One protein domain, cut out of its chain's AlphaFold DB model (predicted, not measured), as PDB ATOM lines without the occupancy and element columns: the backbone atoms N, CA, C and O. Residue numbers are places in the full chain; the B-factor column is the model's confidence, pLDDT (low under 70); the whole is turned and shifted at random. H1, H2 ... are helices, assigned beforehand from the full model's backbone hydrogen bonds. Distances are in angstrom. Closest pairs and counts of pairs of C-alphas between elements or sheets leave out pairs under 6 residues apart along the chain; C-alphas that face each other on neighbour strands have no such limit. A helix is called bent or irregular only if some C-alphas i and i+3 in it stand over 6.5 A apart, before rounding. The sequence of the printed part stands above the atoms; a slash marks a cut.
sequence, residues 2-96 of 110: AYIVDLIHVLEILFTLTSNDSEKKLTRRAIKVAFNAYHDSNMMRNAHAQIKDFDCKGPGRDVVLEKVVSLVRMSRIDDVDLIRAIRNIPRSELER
ATOM      1  N   ALA A   2      66.834  47.767  79.802       90.00
ATOM      2  CA  ALA A   2      66.449  47.600  78.388       90.00
ATOM      3  C   ALA A   2      66.775  46.209  77.834       90.00
ATOM      4  O   ALA A   2      65.857  45.469  77.532       90.00
ATOM      5  N   TYR A   3      68.036  45.778  77.906       91.56
ATOM      6  CA  TYR A   3      68.433  44.453  77.415       91.56
ATOM      7  C   TYR A   3      67.649  43.266  78.021       91.56
ATOM      8  O   TYR A   3      67.442  42.268  77.342       91.56
ATOM      9  N   ILE A   4      67.222  43.345  79.292       91.75
ATOM     10  CA  ILE A   4      66.427  42.282  79.941       91.75
ATOM     11  C   ILE A   4      65.016  42.290  79.367       91.75
ATOM     12  O   ILE A   4      64.478  41.244  79.027       91.75
ATOM     13  N   VAL A   5      64.427  43.482  79.276       92.62
ATOM     14  CA  VAL A   5      63.084  43.693  78.736       92.62
ATOM     15  C   VAL A   5      63.042  43.250  77.273       92.62
ATOM     16  O   VAL A   5      62.162  42.480  76.904       92.62
ATOM     17  N   ASP A   6      64.024  43.655  76.472       93.44
ATOM     18  CA  ASP A   6      64.155  43.277  75.065       93.44
ATOM     19  C   ASP A   6      64.255  41.755  74.910       93.44
ATOM     20  O   ASP A   6      63.506  41.149  74.145       93.44
ATOM     21  N   LEU A   7      65.133  41.117  75.694       94.19
ATOM     22  CA  LEU A   7      65.316  39.669  75.655       94.19
ATOM     23  C   LEU A   7      64.028  38.920  76.012       94.19
ATOM     24  O   LEU A   7      63.682  37.958  75.331       94.19
ATOM     25  N   ILE A   8      63.310  39.349  77.055       93.06
ATOM     26  CA  ILE A   8      62.059  38.698  77.462       93.06
ATOM     27  C   ILE A   8      61.021  38.787  76.341       93.06
ATOM     28  O   ILE A   8      60.434  37.767  75.993       93.06
ATOM     29  N   HIS A   9      60.839  39.958  75.732       91.50
ATOM     30  CA  HIS A   9      59.884  40.122  74.638       91.50
ATOM     31  C   HIS A   9      60.235  39.275  73.411       91.50
ATOM     32  O   HIS A   9      59.361  38.616  72.848       91.50
ATOM     33  N   VAL A  10      61.511  39.241  73.017       92.00
ATOM     34  CA  VAL A  10      61.968  38.388  71.910       92.00
ATOM     35  C   VAL A  10      61.708  36.914  72.223       92.00
ATOM     36  O   VAL A  10      61.234  36.183  71.355       92.00
ATOM     37  N   LEU A  11      61.954  36.471  73.461       90.94
ATOM     38  CA  LEU A  11      61.655  35.103  73.883       90.94
ATOM     39  C   LEU A  11      60.149  34.812  73.879       90.94
ATOM     40  O   LEU A  11      59.758  33.745  73.418       90.94
ATOM     41  N   GLU A  12      59.295  35.731  74.337       88.69
ATOM     42  CA  GLU A  12      57.833  35.565  74.289       88.69
ATOM     43  C   GLU A  12      57.324  35.403  72.847       88.69
ATOM     44  O   GLU A  12      56.514  34.513  72.561       88.69
ATOM     45  N   ILE A  13      57.839  36.213  71.918       88.25
ATOM     46  CA  ILE A  13      57.530  36.108  70.485       88.25
ATOM     47  C   ILE A  13      58.016  34.769  69.936       88.25
ATOM     48  O   ILE A  13      57.270  34.077  69.242       88.25
ATOM     49  N   LEU A  14      59.242  34.371  70.279       88.44
ATOM     50  CA  LEU A  14      59.827  33.115  69.827       88.44
ATOM     51  C   LEU A  14      59.015  31.910  70.318       88.44
ATOM     52  O   LEU A  14      58.643  31.065  69.511       88.44
ATOM     53  N   PHE A  15      58.648  31.873  71.602       85.00
ATOM     54  CA  PHE A  15      57.778  30.831  72.156       85.00
ATOM     55  C   PHE A  15      56.405  30.798  71.483       85.00
ATOM     56  O   PHE A  15      55.845  29.720  71.291       85.00
ATOM     57  N   THR A  16      55.867  31.958  71.103       83.62
ATOM     58  CA  THR A  16      54.598  32.043  70.370       83.62
ATOM     59  C   THR A  16      54.727  31.470  68.958       83.62
ATOM     60  O   THR A  16      53.851  30.731  68.514       83.62
ATOM     61  N   LEU A  17      55.832  31.760  68.263       82.00
ATOM     62  CA  LEU A  17      56.126  31.227  66.929       82.00
ATOM     63  C   LEU A  17      56.348  29.707  66.943       82.00
ATOM     64  O   LEU A  17      55.973  29.024  65.991       82.00
ATOM     65  N   THR A  18      56.937  29.167  68.013       80.00
ATOM     66  CA  THR A  18      57.349  27.755  68.095       80.00
ATOM     67  C   THR A  18      56.464  26.900  69.002       80.00
ATOM     68  O   THR A  18      56.823  25.765  69.312       80.00
ATOM     69  N   SER A  19      55.300  27.401  69.429       74.00
ATOM     70  CA  SER A  19      54.448  26.759  70.447       74.00
ATOM     71  C   SER A  19      53.976  25.342  70.087       74.00
ATOM     72  O   SER A  19      53.568  24.589  70.962       74.00
ATOM     73  N   ASN A  20      54.020  24.982  68.801       69.88
ATOM     74  CA  ASN A  20      53.595  23.686  68.269       69.88
ATOM     75  C   ASN A  20      54.764  22.817  67.762       69.88
ATOM     76  O   ASN A  20      54.516  21.821  67.088       69.88
ATOM     77  N   ASP A  21      56.012  23.213  68.018       69.56
ATOM     78  CA  ASP A  21      57.230  22.556  67.519       69.56
ATOM     79  C   ASP A  21      58.225  22.299  68.673       69.56
ATOM     80  O   ASP A  21      59.432  22.473  68.531       69.56
ATOM     81  N   SER A  22      57.723  21.866  69.837       61.78
ATOM     82  CA  SER A  22      58.508  21.685  71.075       61.78
ATOM     83  C   SER A  22      59.700  20.723  70.963       61.78
ATOM     84  O   SER A  22      60.583  20.755  71.816       61.78
ATOM     85  N   GLU A  23      59.736  19.869  69.939       65.44
ATOM     86  CA  GLU A  23      60.823  18.911  69.695       65.44
ATOM     87  C   GLU A  23      61.865  19.410  68.680       65.44
ATOM     88  O   GLU A  23      62.943  18.821  68.556       65.44
ATOM     89  N   LYS A  24      61.584  20.500  67.952       70.50
ATOM     90  CA  LYS A  24      62.509  21.046  66.954       70.50
ATOM     91  C   LYS A  24      63.430  22.087  67.575       70.50
ATOM     92  O   LYS A  24      63.026  22.929  68.373       70.50
ATOM     93  N   LYS A  25      64.702  22.046  67.173       76.94
ATOM     94  CA  LYS A  25      65.680  23.068  67.553       76.94
ATOM     95  C   LYS A  25      65.259  24.425  66.988       76.94
ATOM     96  O   LYS A  25      64.817  24.512  65.845       76.94
ATOM     97  N   LEU A  26      65.471  25.476  67.778       82.88
ATOM     98  CA  LEU A  26      65.339  26.855  67.319       82.88
ATOM     99  C   LEU A  26      66.328  27.108  66.178       82.88
ATOM    100  O   LEU A  26      67.537  26.942  66.354       82.88
ATOM    101  N   THR A  27      65.813  27.502  65.018       87.50
ATOM    102  CA  THR A  27      66.639  27.900  63.876       87.50
ATOM    103  C   THR A  27      67.104  29.342  64.044       87.50
ATOM    104  O   THR A  27      66.451  30.158  64.705       87.50
ATOM    105  N   ARG A  28      68.213  29.702  63.390       87.69
ATOM    106  CA  ARG A  28      68.671  31.102  63.376       87.69
ATOM    107  C   ARG A  28      67.634  32.029  62.757       87.69
ATOM    108  O   ARG A  28      67.467  33.163  63.202       87.69
ATOM    109  N   ARG A  29      66.911  31.533  61.755       87.50
ATOM    110  CA  ARG A  29      65.856  32.278  61.075       87.50
ATOM    111  C   ARG A  29      64.683  32.579  61.996       87.50
ATOM    112  O   ARG A  29      64.249  33.723  62.032       87.50
ATOM    113  N   ALA A  30      64.227  31.612  62.795       87.69
ATOM    114  CA  ALA A  30      63.185  31.850  63.792       87.69
ATOM    115  C   ALA A  30      63.606  32.933  64.801       87.69
ATOM    116  O   ALA A  30      62.814  33.817  65.124       87.69
ATOM    117  N   ILE A  31      64.875  32.918  65.229       89.56
ATOM    118  CA  ILE A  31      65.438  33.943  66.118       89.56
ATOM    119  C   ILE A  31      65.444  35.323  65.442       89.56
ATOM    120  O   ILE A  31      64.965  36.285  66.037       89.56
ATOM    121  N   LYS A  32      65.932  35.434  64.197       90.19
ATOM    122  CA  LYS A  32      65.930  36.703  63.441       90.19
ATOM    123  C   LYS A  32      64.518  37.238  63.221       90.19
ATOM    124  O   LYS A  32      64.287  38.430  63.379       90.19
ATOM    125  N   VAL A  33      63.574  36.365  62.877       89.62
ATOM    126  CA  VAL A  33      62.167  36.730  62.685       89.62
ATOM    127  C   VAL A  33      61.573  37.283  63.980       89.62
ATOM    128  O   VAL A  33      60.978  38.357  63.957       89.62
ATOM    129  N   ALA A  34      61.774  36.597  65.109       89.69
ATOM    130  CA  ALA A  34      61.304  37.067  66.410       89.69
ATOM    131  C   ALA A  34      61.936  38.412  66.798       89.69
ATOM    132  O   ALA A  34      61.242  39.313  67.269       89.69
ATOM    133  N   PHE A  35      63.241  38.562  66.558       91.38
ATOM    134  CA  PHE A  35      63.968  39.801  66.807       91.38
ATOM    135  C   PHE A  35      63.439  40.963  65.959       91.38
ATOM    136  O   PHE A  35      63.121  42.008  66.515       91.38
ATOM    137  N   ASN A  36      63.292  40.782  64.645       90.50
ATOM    138  CA  ASN A  36      62.802  41.833  63.748       90.50
ATOM    139  C   ASN A  36      61.356  42.219  64.081       90.50
ATOM    140  O   ASN A  36      61.039  43.401  64.176       90.50
ATOM    141  N   ALA A  37      60.494  41.228  64.342       88.50
ATOM    142  CA  ALA A  37      59.118  41.475  64.758       88.50
ATOM    143  C   ALA A  37      59.060  42.311  66.046       88.50
ATOM    144  O   ALA A  37      58.260  43.240  66.135       88.50
ATOM    145  N   TYR A  38      59.932  42.033  67.023       90.25
ATOM    146  CA  TYR A  38      60.052  42.866  68.216       90.25
ATOM    147  C   TYR A  38      60.584  44.263  67.896       90.25
ATOM    148  O   TYR A  38      59.980  45.256  68.293       90.25
ATOM    149  N   HIS A  39      61.705  44.346  67.189       90.19
ATOM    150  CA  HIS A  39      62.405  45.591  66.905       90.19
ATOM    151  C   HIS A  39      61.508  46.612  66.188       90.19
ATOM    152  O   HIS A  39      61.513  47.797  66.524       90.19
ATOM    153  N   ASP A  40      60.677  46.144  65.258       88.19
ATOM    154  CA  ASP A  40      59.812  47.012  64.459       88.19
ATOM    155  C   ASP A  40      58.475  47.342  65.157       88.19
ATOM    156  O   ASP A  40      57.745  48.252  64.734       88.19
ATOM    157  N   SER A  41      58.166  46.657  66.265       85.75
ATOM    158  CA  SER A  41      56.912  46.799  67.014       85.75
ATOM    159  C   SER A  41      56.784  48.122  67.780       85.75
ATOM    160  O   SER A  41      57.761  48.782  68.150       85.75
ATOM    161  N   ASN A  42      55.536  48.498  68.082       86.25
ATOM    162  CA  ASN A  42      55.261  49.585  69.024       86.25
ATOM    163  C   ASN A  42      55.663  49.202  70.450       86.25
ATOM    164  O   ASN A  42      56.066  50.070  71.221       86.25
ATOM    165  N   MET A  43      55.610  47.912  70.783       86.00
ATOM    166  CA  MET A  43      56.051  47.383  72.066       86.00
ATOM    167  C   MET A  43      57.509  47.746  72.393       86.00
ATOM    168  O   MET A  43      57.776  48.224  73.496       86.00
ATOM    169  N   MET A  44      58.441  47.609  71.439       89.62
ATOM    170  CA  MET A  44      59.839  48.034  71.625       89.62
ATOM    171  C   MET A  44      59.935  49.547  71.860       89.62
ATOM    172  O   MET A  44      60.516  49.985  72.856       89.62
ATOM    173  N   ARG A  45      59.294  50.351  71.001       90.50
ATOM    174  CA  ARG A  45      59.308  51.820  71.111       90.50
ATOM    175  C   ARG A  45      58.770  52.300  72.460       90.50
ATOM    176  O   ARG A  45      59.397  53.130  73.118       90.50
ATOM    177  N   ASN A  46      57.642  51.742  72.893       89.12
ATOM    178  CA  ASN A  46      56.997  52.087  74.155       89.12
ATOM    179  C   ASN A  46      57.847  51.667  75.357       89.12
ATOM    180  O   ASN A  46      57.989  52.442  76.304       89.12
ATOM    181  N   ALA A  47      58.439  50.471  75.317       89.44
ATOM    182  CA  ALA A  47      59.324  50.009  76.376       89.44
ATOM    183  C   ALA A  47      60.540  50.931  76.520       89.44
ATOM    184  O   ALA A  47      60.839  51.386  77.623       89.44
ATOM    185  N   HIS A  48      61.200  51.280  75.414       92.50
ATOM    186  CA  HIS A  48      62.386  52.141  75.435       92.50
ATOM    187  C   HIS A  48      62.068  53.580  75.851       92.50
ATOM    188  O   HIS A  48      62.836  54.161  76.616       92.50
ATOM    189  N   ALA A  49      60.920  54.131  75.441       92.00
ATOM    190  CA  ALA A  49      60.456  55.435  75.917       92.00
ATOM    191  C   ALA A  49      60.266  55.439  77.443       92.00
ATOM    192  O   ALA A  49      60.846  56.260  78.148       92.00
ATOM    193  N   GLN A  50      59.552  54.445  77.976       90.88
ATOM    194  CA  GLN A  50      59.324  54.330  79.417       90.88
ATOM    195  C   GLN A  50      60.599  54.060  80.223       90.88
ATOM    196  O   GLN A  50      60.677  54.450  81.384       90.88
ATOM    197  N   ILE A  51      61.572  53.353  79.648       91.00
ATOM    198  CA  ILE A  51      62.876  53.120  80.276       91.00
ATOM    199  C   ILE A  51      63.688  54.413  80.319       91.00
ATOM    200  O   ILE A  51      64.345  54.674  81.324       91.00
ATOM    201  N   LYS A  52      63.649  55.211  79.248       90.50
ATOM    202  CA  LYS A  52      64.349  56.497  79.167       90.50
ATOM    203  C   LYS A  52      63.836  57.491  80.209       90.50
ATOM    204  O   LYS A  52      64.640  58.200  80.806       90.50
ATOM    205  N   ASP A  53      62.527  57.498  80.443       89.12
ATOM    206  CA  ASP A  53      61.875  58.410  81.389       89.12
ATOM    207  C   ASP A  53      61.879  57.884  82.840       89.12
ATOM    208  O   ASP A  53      61.402  58.556  83.754       89.12
ATOM    209  N   PHE A  54      62.407  56.679  83.079       87.94
ATOM    210  CA  PHE A  54      62.417  56.056  84.399       87.94
ATOM    211  C   PHE A  54      63.602  56.534  85.250       87.94
ATOM    212  O   PHE A  54      64.758  56.219  84.965       87.94
ATOM    213  N   ASP A  55      63.308  57.237  86.347       82.25
ATOM    214  CA  ASP A  55      64.315  57.608  87.341       82.25
ATOM    215  C   ASP A  55      64.611  56.435  88.289       82.25
ATOM    216  O   ASP A  55      63.784  56.019  89.102       82.25
ATOM    217  N   CYS A  56      65.826  55.900  88.195       71.94
ATOM    218  CA  CYS A  56      66.286  54.765  88.990       71.94
ATOM    219  C   CYS A  56      66.747  55.138  90.411       71.94
ATOM    220  O   CYS A  56      67.206  54.263  91.142       71.94
ATOM    221  N   LYS A  57      66.642  56.412  90.817       68.88
ATOM    222  CA  LYS A  57      67.142  56.924  92.108       68.88
ATOM    223  C   LYS A  57      66.240  56.642  93.318       68.88
ATOM    224  O   LYS A  57      66.564  57.072  94.424       68.88
ATOM    225  N   GLY A  58      65.128  55.929  93.141       63.66
ATOM    226  CA  GLY A  58      64.281  55.484  94.251       63.66
ATOM    227  C   GLY A  58      65.021  54.521  95.199       63.66
ATOM    228  O   GLY A  58      65.863  53.741  94.747       63.66
ATOM    229  N   PRO A  59      64.741  54.539  96.515       55.75
ATOM    230  CA  PRO A  59      65.435  53.688  97.471       55.75
ATOM    231  C   PRO A  59      64.947  52.239  97.327       55.75
ATOM    232  O   PRO A  59      63.927  51.864  97.893       55.75
ATOM    233  N   GLY A  60      65.671  51.409  96.574       63.03
ATOM    234  CA  GLY A  60      65.473  49.956  96.595       63.03
ATOM    235  C   GLY A  60      65.749  49.239  95.276       63.03
ATOM    236  O   GLY A  60      65.385  49.698  94.199       63.03
ATOM    237  N   ARG A  61      66.343  48.043  95.379       64.00
ATOM    238  CA  ARG A  61      66.538  47.094  94.266       64.00
ATOM    239  C   ARG A  61      65.209  46.656  93.624       64.00
ATOM    240  O   ARG A  61      65.208  46.287  92.452       64.00
ATOM    241  N   ASP A  62      64.105  46.727  94.369       79.81
ATOM    242  CA  ASP A  62      62.779  46.301  93.909       79.81
ATOM    243  C   ASP A  62      62.189  47.204  92.827       79.81
ATOM    244  O   ASP A  62      61.597  46.695  91.885       79.81
ATOM    245  N   VAL A  63      62.423  48.520  92.867       83.75
ATOM    246  CA  VAL A  63      61.771  49.460  91.933       83.75
ATOM    247  C   VAL A  63      62.159  49.171  90.474       83.75
ATOM    248  O   VAL A  63      61.342  49.268  89.559       83.75
ATOM    249  N   VAL A  64      63.407  48.749  90.242       85.19
ATOM    250  CA  VAL A  64      63.877  48.335  88.910       85.19
ATOM    251  C   VAL A  64      63.227  47.018  88.481       85.19
ATOM    252  O   VAL A  64      62.855  46.871  87.316       85.19
ATOM    253  N   LEU A  65      63.082  46.057  89.400       87.81
ATOM    254  CA  LEU A  65      62.456  44.767  89.109       87.81
ATOM    255  C   LEU A  65      60.959  44.932  88.823       87.81
ATOM    256  O   LEU A  65      60.466  44.399  87.832       87.81
ATOM    257  N   GLU A  66      60.254  45.721  89.629       88.75
ATOM    258  CA  GLU A  66      58.855  46.087  89.410       88.75
ATOM    259  C   GLU A  66      58.667  46.774  88.059       88.75
ATOM    260  O   GLU A  66      57.739  46.436  87.318       88.75
ATOM    261  N   LYS A  67      59.585  47.676  87.683       90.62
ATOM    262  CA  LYS A  67      59.542  48.313  86.365       90.62
ATOM    263  C   LYS A  67      59.734  47.301  85.237       90.62
ATOM    264  O   LYS A  67      58.977  47.345  84.271       90.62
ATOM    265  N   VAL A  68      60.675  46.360  85.360       90.12
ATOM    266  CA  VAL A  68      60.835  45.259  84.388       90.12
ATOM    267  C   VAL A  68      59.547  44.442  84.275       90.12
ATOM    268  O   VAL A  68      59.068  44.222  83.166       90.12
ATOM    269  N   VAL A  69      58.949  44.037  85.400       89.81
ATOM    270  CA  VAL A  69      57.696  43.263  85.416       89.81
ATOM    271  C   VAL A  69      56.551  44.043  84.764       89.81
ATOM    272  O   VAL A  69      55.775  43.464  84.006       89.81
ATOM    273  N   SER A  70      56.450  45.349  85.021       90.44
ATOM    274  CA  SER A  70      55.460  46.227  84.392       90.44
ATOM    275  C   SER A  70      55.631  46.274  82.873       90.44
ATOM    276  O   SER A  70      54.659  46.056  82.154       90.44
ATOM    277  N   LEU A  71      56.856  46.491  82.388       90.00
ATOM    278  CA  LEU A  71      57.151  46.581  80.956       90.00
ATOM    279  C   LEU A  71      56.863  45.269  80.221       90.00
ATOM    280  O   LEU A  71      56.290  45.298  79.139       90.00
ATOM    281  N   VAL A  72      57.196  44.132  80.833       86.75
ATOM    282  CA  VAL A  72      56.900  42.806  80.272       86.75
ATOM    283  C   VAL A  72      55.397  42.528  80.262       86.75
ATOM    284  O   VAL A  72      54.881  41.964  79.311       86.75
ATOM    285  N   ARG A  73      54.642  42.928  81.292       82.00
ATOM    286  CA  ARG A  73      53.193  42.653  81.341       82.00
ATOM    287  C   ARG A  73      52.373  43.476  80.350       82.00
ATOM    288  O   ARG A  73      51.319  43.004  79.929       82.00
ATOM    289  N   MET A  74      52.836  44.670  79.973       66.50
ATOM    290  CA  MET A  74      52.175  45.482  78.943       66.50
ATOM    291  C   MET A  74      52.208  44.811  77.556       66.50
ATOM    292  O   MET A  74      51.290  45.024  76.766       66.50
ATOM    293  N   SER A  75      53.187  43.930  77.296       63.22
ATOM    294  CA  SER A  75      53.361  43.214  76.018       63.22
ATOM    295  C   SER A  75      52.109  42.478  75.545       63.22
ATOM    296  O   SER A  75      51.763  42.490  74.365       63.22
ATOM    297  N   ARG A  76      51.395  41.853  76.486       58.09
ATOM    298  CA  ARG A  76      50.249  40.987  76.193       58.09
ATOM    299  C   ARG A  76      48.982  41.752  75.831       58.09
ATOM    300  O   ARG A  76      48.057  41.142  75.303       58.09
ATOM    301  N   ILE A  77      48.912  43.036  76.175       50.12
ATOM    302  CA  ILE A  77      47.681  43.831  76.112       50.12
ATOM    303  C   ILE A  77      47.652  44.707  74.851       50.12
ATOM    304  O   ILE A  77      46.580  44.875  74.274       50.12
ATOM    305  N   ASP A  78      48.805  45.198  74.382       56.31
ATOM    306  CA  ASP A  78      48.833  46.324  73.435       56.31
ATOM    307  C   ASP A  78      49.131  45.982  71.965       56.31
ATOM    308  O   ASP A  78      48.923  46.841  71.111       56.31
ATOM    309  N   ASP A  79      49.581  44.771  71.615       66.69
ATOM    310  CA  ASP A  79      50.137  44.539  70.270       66.69
ATOM    311  C   ASP A  79      49.393  43.457  69.459       66.69
ATOM    312  O   ASP A  79      49.918  42.409  69.075       66.69
ATOM    313  N   VAL A  80      48.108  43.731  69.183       68.31
ATOM    314  CA  VAL A  80      47.259  42.928  68.276       68.31
ATOM    315  C   VAL A  80      47.891  42.812  66.884       68.31
ATOM    316  O   VAL A  80      47.775  41.765  66.240       68.31
ATOM    317  N   ASP A  81      48.576  43.863  66.431       71.38
ATOM    318  CA  ASP A  81      49.240  43.898  65.131       71.38
ATOM    319  C   ASP A  81      50.493  43.023  65.113       71.38
ATOM    320  O   ASP A  81      50.663  42.249  64.169       71.38
ATOM    321  N   LEU A  82      51.305  43.036  66.175       74.81
ATOM    322  CA  LEU A  82      52.413  42.093  66.341       74.81
ATOM    323  C   LEU A  82      51.919  40.640  66.363       74.81
ATOM    324  O   LEU A  82      52.445  39.802  65.634       74.81
ATOM    325  N   ILE A  83      50.866  40.333  67.131       75.00
ATOM    326  CA  ILE A  83      50.284  38.979  67.176       75.00
ATOM    327  C   ILE A  83      49.769  38.561  65.791       75.00
ATOM    328  O   ILE A  83      49.953  37.413  65.377       75.00
ATOM    329  N   ARG A  84      49.132  39.477  65.050       76.94
ATOM    330  CA  ARG A  84      48.668  39.225  63.679       76.94
ATOM    331  C   ARG A  84      49.839  38.991  62.725       76.94
ATOM    332  O   ARG A  84      49.781  38.046  61.943       76.94
ATOM    333  N   ALA A  85      50.885  39.810  62.799       77.94
ATOM    334  CA  ALA A  85      52.084  39.675  61.977       77.94
ATOM    335  C   ALA A  85      52.756  38.319  62.215       77.94
ATOM    336  O   ALA A  85      52.984  37.585  61.260       77.94
ATOM    337  N   ILE A  86      52.951  37.943  63.483       79.00
ATOM    338  CA  ILE A  86      53.505  36.653  63.920       79.00
ATOM    339  C   ILE A  86      52.677  35.475  63.392       79.00
ATOM    340  O   ILE A  86      53.236  34.516  62.866       79.00
ATOM    341  N   ARG A  87      51.340  35.534  63.490       76.56
ATOM    342  CA  ARG A  87      50.453  34.457  63.009       76.56
ATOM    343  C   ARG A  87      50.495  34.250  61.497       76.56
ATOM    344  O   ARG A  87      50.200  33.150  61.042       76.56
ATOM    345  N   ASN A  88      50.824  35.289  60.734       81.62
ATOM    346  CA  ASN A  88      50.882  35.217  59.277       81.62
ATOM    347  C   ASN A  88      52.210  34.644  58.755       81.62
ATOM    348  O   ASN A  88      52.329  34.417  57.553       81.62
ATOM    349  N   ILE A  89      53.195  34.400  59.626       81.44
ATOM    350  CA  ILE A  89      54.494  33.851  59.229       81.44
ATOM    351  C   ILE A  89      54.348  32.350  58.928       81.44
ATOM    352  O   ILE A  89      53.941  31.584  59.808       81.44
ATOM    353  N   PRO A  90      54.680  31.886  57.708       81.00
ATOM    354  CA  PRO A  90      54.601  30.472  57.364       81.00
ATOM    355  C   PRO A  90      55.583  29.632  58.188       81.00
ATOM    356  O   PRO A  90      56.746  29.994  58.346       81.00
ATOM    357  N   ARG A  91      55.182  28.433  58.625       75.25
ATOM    358  CA  ARG A  91      56.099  27.527  59.351       75.25
ATOM    359  C   ARG A  91      57.333  27.132  58.547       75.25
ATOM    360  O   ARG A  91      58.424  27.075  59.097       75.25
ATOM    361  N   SER A  92      57.174  26.930  57.240       78.50
ATOM    362  CA  SER A  92      58.287  26.637  56.327       78.50
ATOM    363  C   SER A  92      59.353  27.733  56.323       78.50
ATOM    364  O   SER A  92      60.500  27.489  55.954       78.50
ATOM    365  N   GLU A  93      58.974  28.954  56.702       78.62
ATOM    366  CA  GLU A  93      59.900  30.061  56.864       78.62
ATOM    367  C   GLU A  93      60.685  29.975  58.175       78.62
ATOM    368  O   GLU A  93      61.846  30.359  58.205       78.62
ATOM    369  N   LEU A  94      60.102  29.427  59.240       80.25
ATOM    370  CA  LEU A  94      60.778  29.243  60.527       80.25
ATOM    371  C   LEU A  94      61.711  28.024  60.532       80.25
ATOM    372  O   LEU A  94      62.714  28.027  61.234       80.25
ATOM    373  N   GLU A  95      61.418  26.984  59.754       79.00
ATOM    374  CA  GLU A  95      62.209  25.740  59.730       79.00
ATOM    375  C   GLU A  95      63.510  25.838  58.925       79.00
ATOM    376  O   GLU A  95      64.406  25.007  59.084       79.00
ATOM    377  N   ARG A  96      63.634  26.842  58.054       80.12
ATOM    378  CA  ARG A  96      64.846  27.033  57.259       80.12
ATOM    379  C   ARG A  96      65.950  27.582  58.154       80.12
ATOM    380  O   ARG A  96      65.882  28.736  58.570       80.12
TER     381      ARG A  96
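AT A GLANCE: This is residues 2 to 96 of the 110 residues of an uncharacterized protein of Pisolithus microcarpus 441 (UniProt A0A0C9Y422). The domain is an elongated body of helices with H1 in its middle: H3 and H4 pack on the first part of H1, where the three make a loosely formed up-and-down bundle, and H2 crosses the later part of H1. H5 packs beside H2 at that same end, H6 packs on the first half of H2 near one tip, and residues 57 to 62, of which 61 and 62 belong to H4, stick out at the other tip. The printed part has 95 residues with six named helices, H1 to H6 in order along the chain, and no named strand; the class is all helix. The whole is only just compact, close to loose, with a radius of gyration of the C-alphas of 14.9 A and spans of 49 by 25 by 19 A.

IN THESE COORDINATES: H1 is residues 2 to 17, 22.5 A from first to last C-alpha, and begins at C-alpha 2 (66.449, 47.600, 78.388). H2 is residues 28 to 40, 18.2 A long, and H3 is residues 42 to 52, 15.3 A long. H4, residues 61 to 78, is the longest at 27.3 A, beginning at C-alpha 61 (66.538, 47.094, 94.266); it is neither bent nor irregular, but only just: C-alphas 73 and 76 are 6.2 A apart. H5 is residues 80 to 87. H6 is residues 91 to 94, ending at C-alpha 94 (60.778, 29.243, 60.527).

HOW THE PARTS SIT: H1 is the hub and touches H2, H3, H4 and H5. With H3 and H4 it forms a bundle, up and down, each helix running against the one before it. Residues 2 to 6 of H1 touch H3 at a shallow tilt of 18 degrees, opposite ways; the closest C-alphas, of Ala 2 and His 48, are 6.8 A apart. Residues 4 to 9 of H1 touch residues 68 to 75 of H4, closest at the C-alphas of Val 5 and Val 68, 6.3 A, the same way at 36 degrees, only just a steep tilt. H3 and H4 form a helical hairpin and only just touch, with 3 pairs of C-alphas within 8 A, the closest being Ala 47 and Leu 71 at 6.1 A. H2 touches H1 at a steep tilt of 59 degrees, opposite ways, closest at the C-alphas of Leu 14 and Ala 34, 5.4 A. Residues 37 to 38 of H2 touch H5 at a shallow tilt of 15 degrees, opposite ways, with the C-alphas of Ala 37 and Leu 82 closest at 6.9 A. Residues 29 to 33 of H2 touch H6, closest at the C-alphas of Ala 30 and Leu 94, 4.8 A. H2 and H4 are apart. Every O i to N i+4 pair is within hydrogen-bond range in H1, H2, H3 and H5, and 10 of 14 are in H4; H6 is too short for such a pair.

THE WHOLE: The two C-alphas farthest apart, of Pro 59 and Ser 92, are 49.8 A from each other. The printed part has no cut and no long link. The mean pLDDT of the printed part is 81.9; residues 20 to 23, 57 to 61 and 74 to 80 are under 70.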